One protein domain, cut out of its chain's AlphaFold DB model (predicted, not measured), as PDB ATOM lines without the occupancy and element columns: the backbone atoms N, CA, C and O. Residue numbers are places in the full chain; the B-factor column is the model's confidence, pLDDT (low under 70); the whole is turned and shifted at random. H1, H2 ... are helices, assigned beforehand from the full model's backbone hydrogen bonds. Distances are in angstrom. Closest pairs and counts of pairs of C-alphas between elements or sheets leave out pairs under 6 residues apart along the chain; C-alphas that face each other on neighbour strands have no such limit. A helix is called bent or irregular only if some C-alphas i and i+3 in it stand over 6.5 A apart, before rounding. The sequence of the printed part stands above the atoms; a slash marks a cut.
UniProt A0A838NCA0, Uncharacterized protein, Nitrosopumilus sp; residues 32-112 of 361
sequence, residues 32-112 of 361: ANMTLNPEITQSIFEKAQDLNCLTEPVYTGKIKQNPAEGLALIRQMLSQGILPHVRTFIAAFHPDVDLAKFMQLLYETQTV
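What this domain is: This is residues 32 to 112 of the 361 residues of an uncharacterized protein of Nitrosopumilus sp (UniProt A0A838NCA0). Three helices, H2, H3 and H4, pack together as the core, with H1 beyond one end and H5 beyond the other; residues 32 to 43 stick out. The printed part has 81 residues, of which 53 are in five named helices, H1 to H5 in chain order, with no named strand; the class is all helix. The whole is compact, radius of gyration of the C-alphas 13.5 A, spanning 38 by 24 by 22 A.

Where its parts are: Find C-alpha 38 at (94.289, 155.588, 83.532); from there H1 runs 18.7 A to residue 50. Next come H2, residues 56 to 65; H3, residues 67 to 79, 18.8 A long and irregular, with C-alphas 68 and 71 7.6 A apart; H4, residues 86 to 92; and H5, residues 99 to 108, which ends with C-alpha 108 at (89.304, 174.686, 110.683).

How they stand to each other: Look first at Phe 45 and Val 58, the closest C-alphas of H1 and H2, 6.8 A apart: close but not clearly touching. H2 and H3 form a helical hairpin, closest at C-alphas 63 and 70, 5.0 A. H4 touches H3 at C-alphas 92 and 70, 4.2 A. In H3, 7 of 9 O i to N i+4 pairs are within hydrogen-bond range.

The domain as a whole: The printed part has no cut. pLDDT is under 70 at residues 32 to 53, 95 to 96 and 100.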
ATOM      1  N   ALA A  32     104.673 165.914  83.915       34.12
ATOM      2  CA  ALA A  32     103.430 166.685  83.852       34.12
ATOM      3  C   ALA A  32     102.730 166.597  82.481       34.12
ATOM      4  O   ALA A  32     101.503 166.664  82.426       34.12
ATOM      5  N   ASN A  33     103.488 166.412  81.391       36.00
ATOM      6  CA  ASN A  33     102.963 166.223  80.030       36.00
ATOM      7  C   ASN A  33     102.683 164.760  79.669       36.00
ATOM      8  O   ASN A  33     102.067 164.488  78.636       36.00
ATOM      9  N   MET A  34     103.090 163.800  80.501       34.66
ATOM     10  CA  MET A  34     102.569 162.445  80.399       34.66
ATOM     11  C   MET A  34     101.124 162.460  80.894       34.66
ATOM     12  O   MET A  34     100.864 162.412  82.094       34.66
ATOM     13  N   THR A  35     100.170 162.493  79.960       40.09
ATOM     14  CA  THR A  35      98.815 161.978  80.192       40.09
ATOM     15  C   THR A  35      98.976 160.542  80.681       40.09
ATOM     16  O   THR A  35      99.143 159.615  79.890       40.09
ATOM     17  N   LEU A  36      99.068 160.373  81.999       46.50
ATOM     18  CA  LEU A  36      99.252 159.070  82.611       46.50
ATOM     19  C   LEU A  36      98.076 158.199  82.181       46.50
ATOM     20  O   LEU A  36      96.917 158.591  82.316       46.50
ATOM     21  N   ASN A  37      98.403 157.034  81.618       46.41
ATOM     22  CA  ASN A  37      97.428 156.010  81.280       46.41
ATOM     23  C   ASN A  37      96.550 155.762  82.530       46.41
ATOM     24  O   ASN A  37      97.119 155.501  83.597       46.41
ATOM     25  N   PRO A  38      95.209 155.837  82.422       48.19
ATOM     26  CA  PRO A  38      94.289 155.588  83.532       48.19
ATOM     27  C   PRO A  38      94.604 154.305  84.312       48.19
ATOM     28  O   PRO A  38      94.489 154.294  85.532       48.19
ATOM     29  N   GLU A  39      95.095 153.260  83.641       43.59
ATOM     30  CA  GLU A  39      95.487 151.989  84.263       43.59
ATOM     31  C   GLU A  39      96.744 152.107  85.142       43.59
ATOM     32  O   GLU A  39      96.851 151.460  86.182       43.59
ATOM     33  N   ILE A  40      97.690 152.977  84.775       48.56
ATOM     34  CA  ILE A  40      98.893 153.248  85.576       48.56
ATOM     35  C   ILE A  40      98.521 154.097  86.794       48.56
ATOM     36  O   ILE A  40      98.994 153.826  87.898       48.56
ATOM     37  N   THR A  41      97.637 155.086  86.628       49.00
ATOM     38  CA  THR A  41      97.094 155.868  87.748       49.00
ATOM     39  C   THR A  41      96.323 154.975  88.720       49.00
ATOM     40  O   THR A  41      96.531 155.083  89.928       49.00
ATOM     41  N   GLN A  42      95.511 154.047  88.206       49.19
ATOM     42  CA  GLN A  42      94.788 153.044  88.987       49.19
ATOM     43  C   GLN A  42      95.757 152.112  89.741       49.19
ATOM     44  O   GLN A  42      95.617 151.931  90.945       49.19
ATOM     45  N   SER A  43      96.809 151.608  89.085       46.78
ATOM     46  CA  SER A  43      97.799 150.717  89.712       46.78
ATOM     47  C   SER A  43      98.645 151.406  90.793       46.78
ATOM     48  O   SER A  43      98.973 150.800  91.815       46.78
ATOM     49  N   ILE A  44      98.993 152.685  90.603       49.03
ATOM     50  CA  ILE A  44      99.651 153.502  91.636       49.03
ATOM     51  C   ILE A  44      98.697 153.725  92.816       49.03
ATOM     52  O   ILE A  44      99.123 153.654  93.968       49.03
ATOM     53  N   PHE A  45      97.413 153.961  92.541       48.53
ATOM     54  CA  PHE A  45      96.380 154.146  93.557       48.53
ATOM     55  C   PHE A  45      96.155 152.874  94.391       48.53
ATOM     56  O   PHE A  45      96.088 152.958  95.615       48.53
ATOM     57  N   GLU A  46      96.119 151.702  93.755       51.84
ATOM     58  CA  GLU A  46      95.990 150.393  94.413       51.84
ATOM     59  C   GLU A  46      97.229 150.061  95.261       51.84
ATOM     60  O   GLU A  46      97.109 149.727  96.437       51.84
ATOM     61  N   LYS A  47      98.442 150.287  94.741       49.19
ATOM     62  CA  LYS A  47      99.683 150.066  95.511       49.19
ATOM     63  C   LYS A  47      99.889 151.054  96.663       49.19
ATOM     64  O   LYS A  47     100.533 150.710  97.651       49.19
ATOM     65  N   ALA A  48      99.369 152.280  96.558       48.31
ATOM     66  CA  ALA A  48      99.387 153.243  97.660       48.31
ATOM     67  C   ALA A  48      98.421 152.850  98.794       48.31
ATOM     68  O   ALA A  48      98.687 153.172  99.954       48.31
ATOM     69  N   GLN A  49      97.334 152.127  98.480       47.47
ATOM     70  CA  GLN A  49      96.443 151.543  99.489       47.47
ATOM     71  C   GLN A  49      97.130 150.411 100.265       47.47
ATOM     72  O   GLN A  49      97.032 150.393 101.490       47.47
ATOM     73  N   ASP A  50      97.898 149.553  99.587       48.16
ATOM     74  CA  ASP A  50      98.624 148.440 100.222       48.16
ATOM     75  C   ASP A  50      99.733 148.891 101.193       48.16
ATOM     76  O   ASP A  50     100.081 148.170 102.126       48.16
ATOM     77  N   LEU A  51     100.281 150.099 101.015       48.62
ATOM     78  CA  LEU A  51     101.330 150.659 101.881       48.62
ATOM     79  C   LEU A  51     100.796 151.534 103.025       48.62
ATOM     80  O   LEU A  51     101.586 152.093 103.784       48.62
ATOM     81  N   ASN A  52      99.472 151.679 103.161       54.22
ATOM     82  CA  ASN A  52      98.829 152.565 104.140       54.22
ATOM     83  C   ASN A  52      99.301 154.041 104.047       54.22
ATOM     84  O   ASN A  52      99.101 154.837 104.965       54.22
ATOM     85  N   CYS A  53      99.923 154.427 102.927       59.72
ATOM     86  CA  CYS A  53     100.423 155.772 102.659       59.72
ATOM     87  C   CYS A  53      99.361 156.564 101.893       59.72
ATOM     88  O   CYS A  53      99.494 156.837 100.698       59.72
ATOM     89  N   LEU A  54      98.270 156.912 102.575       74.56
ATOM     90  CA  LEU A  54      97.255 157.780 101.988       74.56
ATOM     91  C   LEU A  54      97.847 159.183 101.786       74.56
ATOM     92  O   LEU A  54      98.531 159.722 102.650       74.56
ATOM     93  N   THR A  55      97.600 159.768 100.618       82.94
ATOM     94  CA  THR A  55      98.026 161.128 100.260       82.94
ATOM     95  C   THR A  55      96.800 161.970  99.914       82.94
ATOM     96  O   THR A  55      95.731 161.421  99.632       82.94
ATOM     97  N   GLU A  56      96.920 163.301  99.904       87.44
ATOM     98  CA  GLU A  56      95.802 164.186  99.520       87.44
ATOM     99  C   GLU A  56      95.198 163.843  98.139       87.44
ATOM    100  O   GLU A  56      93.967 163.811  98.037       87.44
ATOM    101  N   PRO A  57      95.981 163.497  97.095       87.81
ATOM    102  CA  PRO A  57      95.415 163.055  95.822       87.81
ATOM    103  C   PRO A  57      94.591 161.769  95.945       87.81
ATOM    104  O   PRO A  57      93.552 161.646  95.297       87.81
ATOM    105  N   VAL A  58      95.017 160.831  96.801       86.75
ATOM    106  CA  VAL A  58      94.296 159.570  97.037       86.75
ATOM    107  C   VAL A  58      92.953 159.842  97.710       86.75
ATOM    108  O   VAL A  58      91.926 159.342  97.254       86.75
ATOM    109  N   TYR A  59      92.936 160.686  98.745       89.75
ATOM    110  CA  TYR A  59      91.693 161.124  99.385       89.75
ATOM    111  C   TYR A  59      90.777 161.858  98.413       89.75
ATOM    112  O   TYR A  59      89.598 161.537  98.328       89.75
ATOM    113  N   THR A  60      91.320 162.786  97.625       87.81
ATOM    114  CA  THR A  60      90.546 163.514  96.613       87.81
ATOM    115  C   THR A  60      89.924 162.559  95.592       87.81
ATOM    116  O   THR A  60      88.770 162.740  95.215       87.81
ATOM    117  N   GLY A  61      90.644 161.511  95.178       84.06
ATOM    118  CA  GLY A  61      90.108 160.454  94.317       84.06
ATOM    119  C   GLY A  61      88.936 159.703  94.954       84.06
ATOM    120  O   GLY A  61      87.892 159.567  94.319       84.06
ATOM    121  N   LYS A  62      89.068 159.287  96.223       88.19
ATOM    122  CA  LYS A  62      87.985 158.621  96.975       88.19
ATOM    123  C   LYS A  62      86.754 159.515  97.124       88.19
ATOM    124  O   LYS A  62      85.636 159.079  96.883       88.19
ATOM    125  N   ILE A  63      86.970 160.785  97.454       87.88
ATOM    126  CA  ILE A  63      85.904 161.779  97.595       87.88
ATOM    127  C   ILE A  63      85.160 161.968  96.269       87.88
ATOM    128  O   ILE A  63      83.939 161.994  96.262       87.88
ATOM    129  N   LYS A  64      85.866 162.031  95.132       81.75
ATOM    130  CA  LYS A  64      85.218 162.126  93.812       81.75
ATOM    131  C   LYS A  64      84.335 160.920  93.485       81.75
ATOM    132  O   LYS A  64      83.360 161.078  92.759       81.75
ATOM    133  N   GLN A  65      84.682 159.732  93.983       84.94
ATOM    134  CA  GLN A  65      83.879 158.519  93.796       84.94
ATOM    135  C   GLN A  65      82.625 158.516  94.679       84.94
ATOM    136  O   GLN A  65      81.605 157.967  94.272       84.94
ATOM    137  N   ASN A  66      82.686 159.140  95.860       84.56
ATOM    138  CA  ASN A  66      81.550 159.261  96.771       84.56
ATOM    139  C   ASN A  66      81.516 160.637  97.476       84.56
ATOM    140  O   ASN A  66      81.920 160.748  98.639       84.56
ATOM    141  N   PRO A  67      81.028 161.699  96.800       76.88
ATOM    142  CA  PRO A  67      81.033 163.054  97.358       76.88
ATOM    143  C   PRO A  67      80.193 163.206  98.633       76.88
ATOM    144  O   PRO A  67      80.512 164.043  99.474       76.88
ATOM    145  N   ALA A  68      79.161 162.372  98.821       76.81
ATOM    146  CA  ALA A  68      78.315 162.386 100.017       76.81
ATOM    147  C   ALA A  68      79.101 162.055 101.304       76.81
ATOM    148  O   ALA A  68      78.802 162.585 102.373       76.81
ATOM    149  N   GLU A  69      80.158 161.244 101.199       88.19
ATOM    150  CA  GLU A  69      81.089 160.951 102.298       88.19
ATOM    151  C   GLU A  69      82.254 161.951 102.378       88.19
ATOM    152  O   GLU A  69      83.130 161.837 103.243       88.19
ATOM    153  N   GLY A  70      82.272 162.965 101.507       88.69
ATOM    154  CA  GLY A  70      83.395 163.876 101.324       88.69
ATOM    155  C   GLY A  70      83.858 164.552 102.612       88.69
ATOM    156  O   GLY A  70      85.053 164.571 102.909       88.69
ATOM    157  N   LEU A  71      82.921 165.038 103.435       88.81
ATOM    158  CA  LEU A  71      83.250 165.672 104.716       88.81
ATOM    159  C   LEU A  71      83.893 164.699 105.715       88.81
ATOM    160  O   LEU A  71      84.820 165.078 106.435       88.81
ATOM    161  N   ALA A  72      83.415 163.453 105.768       90.94
ATOM    162  CA  ALA A  72      83.966 162.431 106.654       90.94
ATOM    163  C   ALA A  72      85.388 162.050 106.225       90.94
ATOM    164  O   ALA A  72      86.294 161.988 107.059       90.94
ATOM    165  N   LEU A  73      85.606 161.898 104.916       92.19
ATOM    166  CA  LEU A  73      86.917 161.614 104.337       92.19
ATOM    167  C   LEU A  73      87.907 162.768 104.545       92.19
ATOM    168  O   LEU A  73      89.069 162.514 104.852       92.19
ATOM    169  N   ILE A  74      87.463 164.027 104.462       92.31
ATOM    170  CA  ILE A  74      88.306 165.181 104.813       92.31
ATOM    171  C   ILE A  74      88.695 165.137 106.296       92.31
ATOM    172  O   ILE A  74      89.864 165.334 106.620       92.31
ATOM    173  N   ARG A  75      87.763 164.830 107.209       92.44
ATOM    174  CA  ARG A  75      88.091 164.693 108.642       92.44
ATOM    175  C   ARG A  75      89.076 163.555 108.910       92.44
ATOM    176  O   ARG A  75      89.981 163.722 109.724       92.44
ATOM    177  N   GLN A  76      88.939 162.432 108.210       90.38
ATOM    178  CA  GLN A  76      89.896 161.326 108.284       90.38
ATOM    179  C   GLN A  76      91.278 161.725 107.747       90.38
ATOM    180  O   GLN A  76      92.301 161.386 108.332       90.38
ATOM    181  N   MET A  77      91.320 162.475 106.648       89.12
ATOM    182  CA  MET A  77      92.564 162.992 106.088       89.12
ATOM    183  C   MET A  77      93.282 163.914 107.089       89.12
ATOM    184  O   MET A  77      94.480 163.758 107.331       89.12
ATOM    185  N   LEU A  78      92.531 164.801 107.749       86.19
ATOM    186  CA  LEU A  78      93.053 165.690 108.788       86.19
ATOM    187  C   LEU A  78      93.568 164.929 110.015       86.19
ATOM    188  O   LEU A  78      94.622 165.284 110.539       86.19
ATOM    189  N   SER A  79      92.888 163.863 110.456       83.31
ATOM    190  CA  SER A  79      93.356 163.055 111.597       83.31
ATOM    191  C   SER A  79      94.669 162.316 111.316       83.31
ATOM    192  O   SER A  79      95.376 161.939 112.247       83.31
ATOM    193  N   GLN A  80      95.025 162.162 110.039       80.81
ATOM    194  CA  GLN A  80      96.301 161.611 109.583       80.81
ATOM    195  C   GLN A  80      97.363 162.692 109.316       80.81
ATOM    196  O   GLN A  80      98.440 162.385 108.809       80.81
ATOM    197  N   GLY A  81      97.077 163.959 109.637       74.94
ATOM    198  CA  GLY A  81      97.988 165.082 109.408       74.94
ATOM    199  C   GLY A  81      98.124 165.484 107.937       74.94
ATOM    200  O   GLY A  81      99.063 166.195 107.578       74.94
ATOM    201  N   ILE A  82      97.210 165.033 107.074       82.19
ATOM    202  CA  ILE A  82      97.194 165.376 105.654       82.19
ATOM    203  C   ILE A  82      96.247 166.562 105.470       82.19
ATOM    204  O   ILE A  82      95.080 166.525 105.861       82.19
ATOM    205  N   LEU A  83      96.751 167.640 104.873       82.31
ATOM    206  CA  LEU A  83      95.970 168.857 104.673       82.31
ATOM    207  C   LEU A  83      95.215 168.809 103.335       82.31
ATOM    208  O   LEU A  83      95.844 168.554 102.304       82.31
ATOM    209  N   PRO A  84      93.897 169.090 103.318       88.12
ATOM    210  CA  PRO A  84      93.136 169.215 102.082       88.12
ATOM    211  C   PRO A  84      93.622 170.402 101.258       88.12
ATOM    212  O   PRO A  84      93.833 171.501 101.775       88.12
ATOM    213  N   HIS A  85      93.712 170.204  99.949       86.00
ATOM    214  CA  HIS A  85      93.812 171.309  99.008       86.00
ATOM    215  C   HIS A  85      92.403 171.830  98.677       86.00
ATOM    216  O   HIS A  85      91.409 171.122  98.846       86.00
ATOM    217  N   VAL A  86      92.284 173.047  98.128       84.31
ATOM    218  CA  VAL A  86      90.976 173.615  97.729       84.31
ATOM    219  C   VAL A  86      90.201 172.688  96.777       84.31
ATOM    220  O   VAL A  86      88.986 172.560  96.873       84.31
ATOM    221  N   ARG A  87      90.912 171.938  95.922       84.75
ATOM    222  CA  ARG A  87      90.326 170.931  95.015       84.75
ATOM    223  C   ARG A  87      89.670 169.752  95.741       84.75
ATOM    224  O   ARG A  87      88.740 169.159  95.204       84.75
ATOM    225  N   THR A  88      90.159 169.396  96.928       89.81
ATOM    226  CA  THR A  88      89.577 168.330  97.747       89.81
ATOM    227  C   THR A  88      88.217 168.763  98.273       89.81
ATOM    228  O   THR A  88      87.267 167.992  98.224       89.81
ATOM    229  N   PHE A  89      88.105 170.024  98.703       88.19
ATOM    230  CA  PHE A  89      86.833 170.623  99.097       88.19
ATOM    231  C   PHE A  89      85.860 170.714  97.923       88.19
ATOM    232  O   PHE A  89      84.707 170.331  98.073       88.19
ATOM    233  N   ILE A  90      86.325 171.140  96.745       83.69
ATOM    234  CA  ILE A  90      85.511 171.149  95.517       83.69
ATOM    235  C   ILE A  90      84.953 169.750  95.232       83.69
ATOM    236  O   ILE A  90      83.760 169.603  94.994       83.69
ATOM    237  N   ALA A  91      85.795 168.716  95.321       84.19
ATOM    238  CA  ALA A  91      85.364 167.332  95.135       84.19
ATOM    239  C   ALA A  91      84.373 166.853  96.210       84.19
ATOM    240  O   ALA A  91      83.519 166.023  95.914       84.19
ATOM    241  N   ALA A  92      84.500 167.346  97.445       85.38
ATOM    242  CA  ALA A  92      83.631 166.993  98.568       85.38
ATOM    243  C   ALA A  92      82.305 167.759  98.576       85.38
ATOM    244  O   ALA A  92      81.464 167.510  99.440       85.38
ATOM    245  N   PHE A  93      82.125 168.720  97.672       79.94
ATOM    246  CA  PHE A  93      80.882 169.457  97.584       79.94
ATOM    247  C   PHE A  93      79.796 168.584  96.946       79.94
ATOM    248  O   PHE A  93      79.979 168.018  95.868       79.94
ATOM    249  N   HIS A  94      78.649 168.496  97.612       74.81
ATOM    250  CA  HIS A  94      77.488 167.724  97.181       74.81
ATOM    251  C   HIS A  94      76.220 168.557  97.432       74.81
ATOM    252  O   HIS A  94      76.200 169.290  98.417       74.81
ATOM    253  N   PRO A  95      75.156 168.464  96.609       67.31
ATOM    254  CA  PRO A  95      73.932 169.251  96.812       67.31
ATOM    255  C   PRO A  95      73.311 169.103  98.210       67.31
ATOM    256  O   PRO A  95      72.819 170.075  98.771       67.31
ATOM    257  N   ASP A  96      73.404 167.906  98.792       67.25
ATOM    258  CA  ASP A  96      72.887 167.602 100.136       67.25
ATOM    259  C   ASP A  96      73.919 167.821 101.257       67.25
ATOM    260  O   ASP A  96      73.752 167.330 102.376       67.25
ATOM    261  N   VAL A  97      75.037 168.494 100.968       70.12
ATOM    262  CA  VAL A  97      76.085 168.698 101.966       70.12
ATOM    263  C   VAL A  97      75.602 169.635 103.068       70.12
ATOM    264  O   VAL A  97      75.023 170.691 102.821       70.12
ATOM    265  N   ASP A  98      75.881 169.265 104.316       73.31
ATOM    266  CA  ASP A  98      75.657 170.138 105.464       73.31
ATOM    267  C   ASP A  98      76.604 171.344 105.363       73.31
ATOM    268  O   ASP A  98      77.788 171.266 105.714       73.31
ATOM    269  N   LEU A  99      76.080 172.454 104.836       70.38
ATOM    270  CA  LEU A  99      76.859 173.653 104.549       70.38
ATOM    271  C   LEU A  99      77.512 174.221 105.812       70.38
ATOM    272  O   LEU A  99      78.643 174.690 105.741       70.38
ATOM    273  N   ALA A 100      76.862 174.125 106.976       67.00
ATOM    274  CA  ALA A 100      77.445 174.585 108.234       67.00
ATOM    275  C   ALA A 100      78.692 173.765 108.597       67.00
ATOM    276  O   ALA A 100      79.735 174.336 108.923       67.00
ATOM    277  N   LYS A 101      78.632 172.433 108.466       76.12
ATOM    278  CA  LYS A 101      79.801 171.562 108.685       76.12
ATOM    279  C   LYS A 101      80.893 171.767 107.640       76.12
ATOM    280  O   LYS A 101      82.073 171.697 107.983       76.12
ATOM    281  N   PHE A 102      80.523 172.023 106.388       81.38
ATOM    282  CA  PHE A 102      81.479 172.306 105.319       81.38
ATOM    283  C   PHE A 102      82.219 173.628 105.571       81.38
ATOM    284  O   PHE A 102      83.447 173.687 105.527       81.38
ATOM    285  N   MET A 103      81.471 174.677 105.907       74.69
ATOM    286  CA  MET A 103      81.989 175.997 106.263       74.69
ATOM    287  C   MET A 103      82.890 175.950 107.496       74.69
ATOM    288  O   MET A 103      83.960 176.559 107.514       74.69
ATOM    289  N   GLN A 104      82.487 175.176 108.502       78.06
ATOM    290  CA  GLN A 104      83.296 174.914 109.683       78.06
ATOM    291  C   GLN A 104      84.624 174.234 109.317       78.06
ATOM    292  O   GLN A 104      85.661 174.629 109.838       78.06
ATOM    293  N   LEU A 105      84.624 173.272 108.389       83.25
ATOM    294  CA  LEU A 105      85.856 172.629 107.929       83.25
ATOM    295  C   LEU A 105      86.781 173.594 107.182       83.25
ATOM    296  O   LEU A 105      87.975 173.591 107.454       83.25
ATOM    297  N   LEU A 106      86.256 174.456 106.306       81.44
ATOM    298  CA  LEU A 106      87.071 175.487 105.646       81.44
ATOM    299  C   LEU A 106      87.727 176.442 106.644       81.44
ATOM    300  O   LEU A 106      88.875 176.853 106.453       81.44
ATOM    301  N   TYR A 107      87.002 176.792 107.706       80.88
ATOM    302  CA  TYR A 107      87.537 177.580 108.807       80.88
ATOM    303  C   TYR A 107      88.604 176.800 109.590       80.88
ATOM    304  O   TYR A 107      89.698 177.316 109.794       80.88
ATOM    305  N   GLU A 108      88.343 175.549 109.974       82.19
ATOM    306  CA  GLU A 108      89.304 174.686 110.683       82.19
ATOM    307  C   GLU A 108      90.614 174.521 109.898       82.19
ATOM    308  O   GLU A 108      91.699 174.573 110.474       82.19
ATOM    309  N   THR A 109      90.532 174.385 108.575       82.62
ATOM    310  CA  THR A 109      91.707 174.224 107.709       82.62
ATOM    311  C   THR A 109      92.306 175.543 107.237       82.62
ATOM    312  O   THR A 109      93.346 175.533 106.575       82.62
ATOM    313  N   GLN A 110      91.670 176.675 107.563       82.56
ATOM    314  CA  GLN A 110      92.036 178.015 107.094       82.56
ATOM    315  C   GLN A 110      92.196 178.075 105.563       82.56
ATOM    316  O   GLN A 110      93.048 178.794 105.035       82.56
ATOM    317  N   THR A 111      91.390 177.291 104.840       83.38
ATOM    318  CA  THR A 111      91.460 177.174 103.382       83.38
ATOM    319  C   THR A 111      90.705 178.322 102.730       83.38
ATOM    320  O   THR A 111      89.489 178.437 102.863       83.38
ATOM    321  N   VAL A 112      91.425 179.155 101.977       80.31
ATOM    322  CA  VAL A 112      90.827 180.223 101.168       80.31
ATOM    323  C   VAL A 112      90.181 179.597  99.924       80.31
ATOM    324  O   VAL A 112      90.894 178.986  99.121       80.31
TER     325      VAL A 112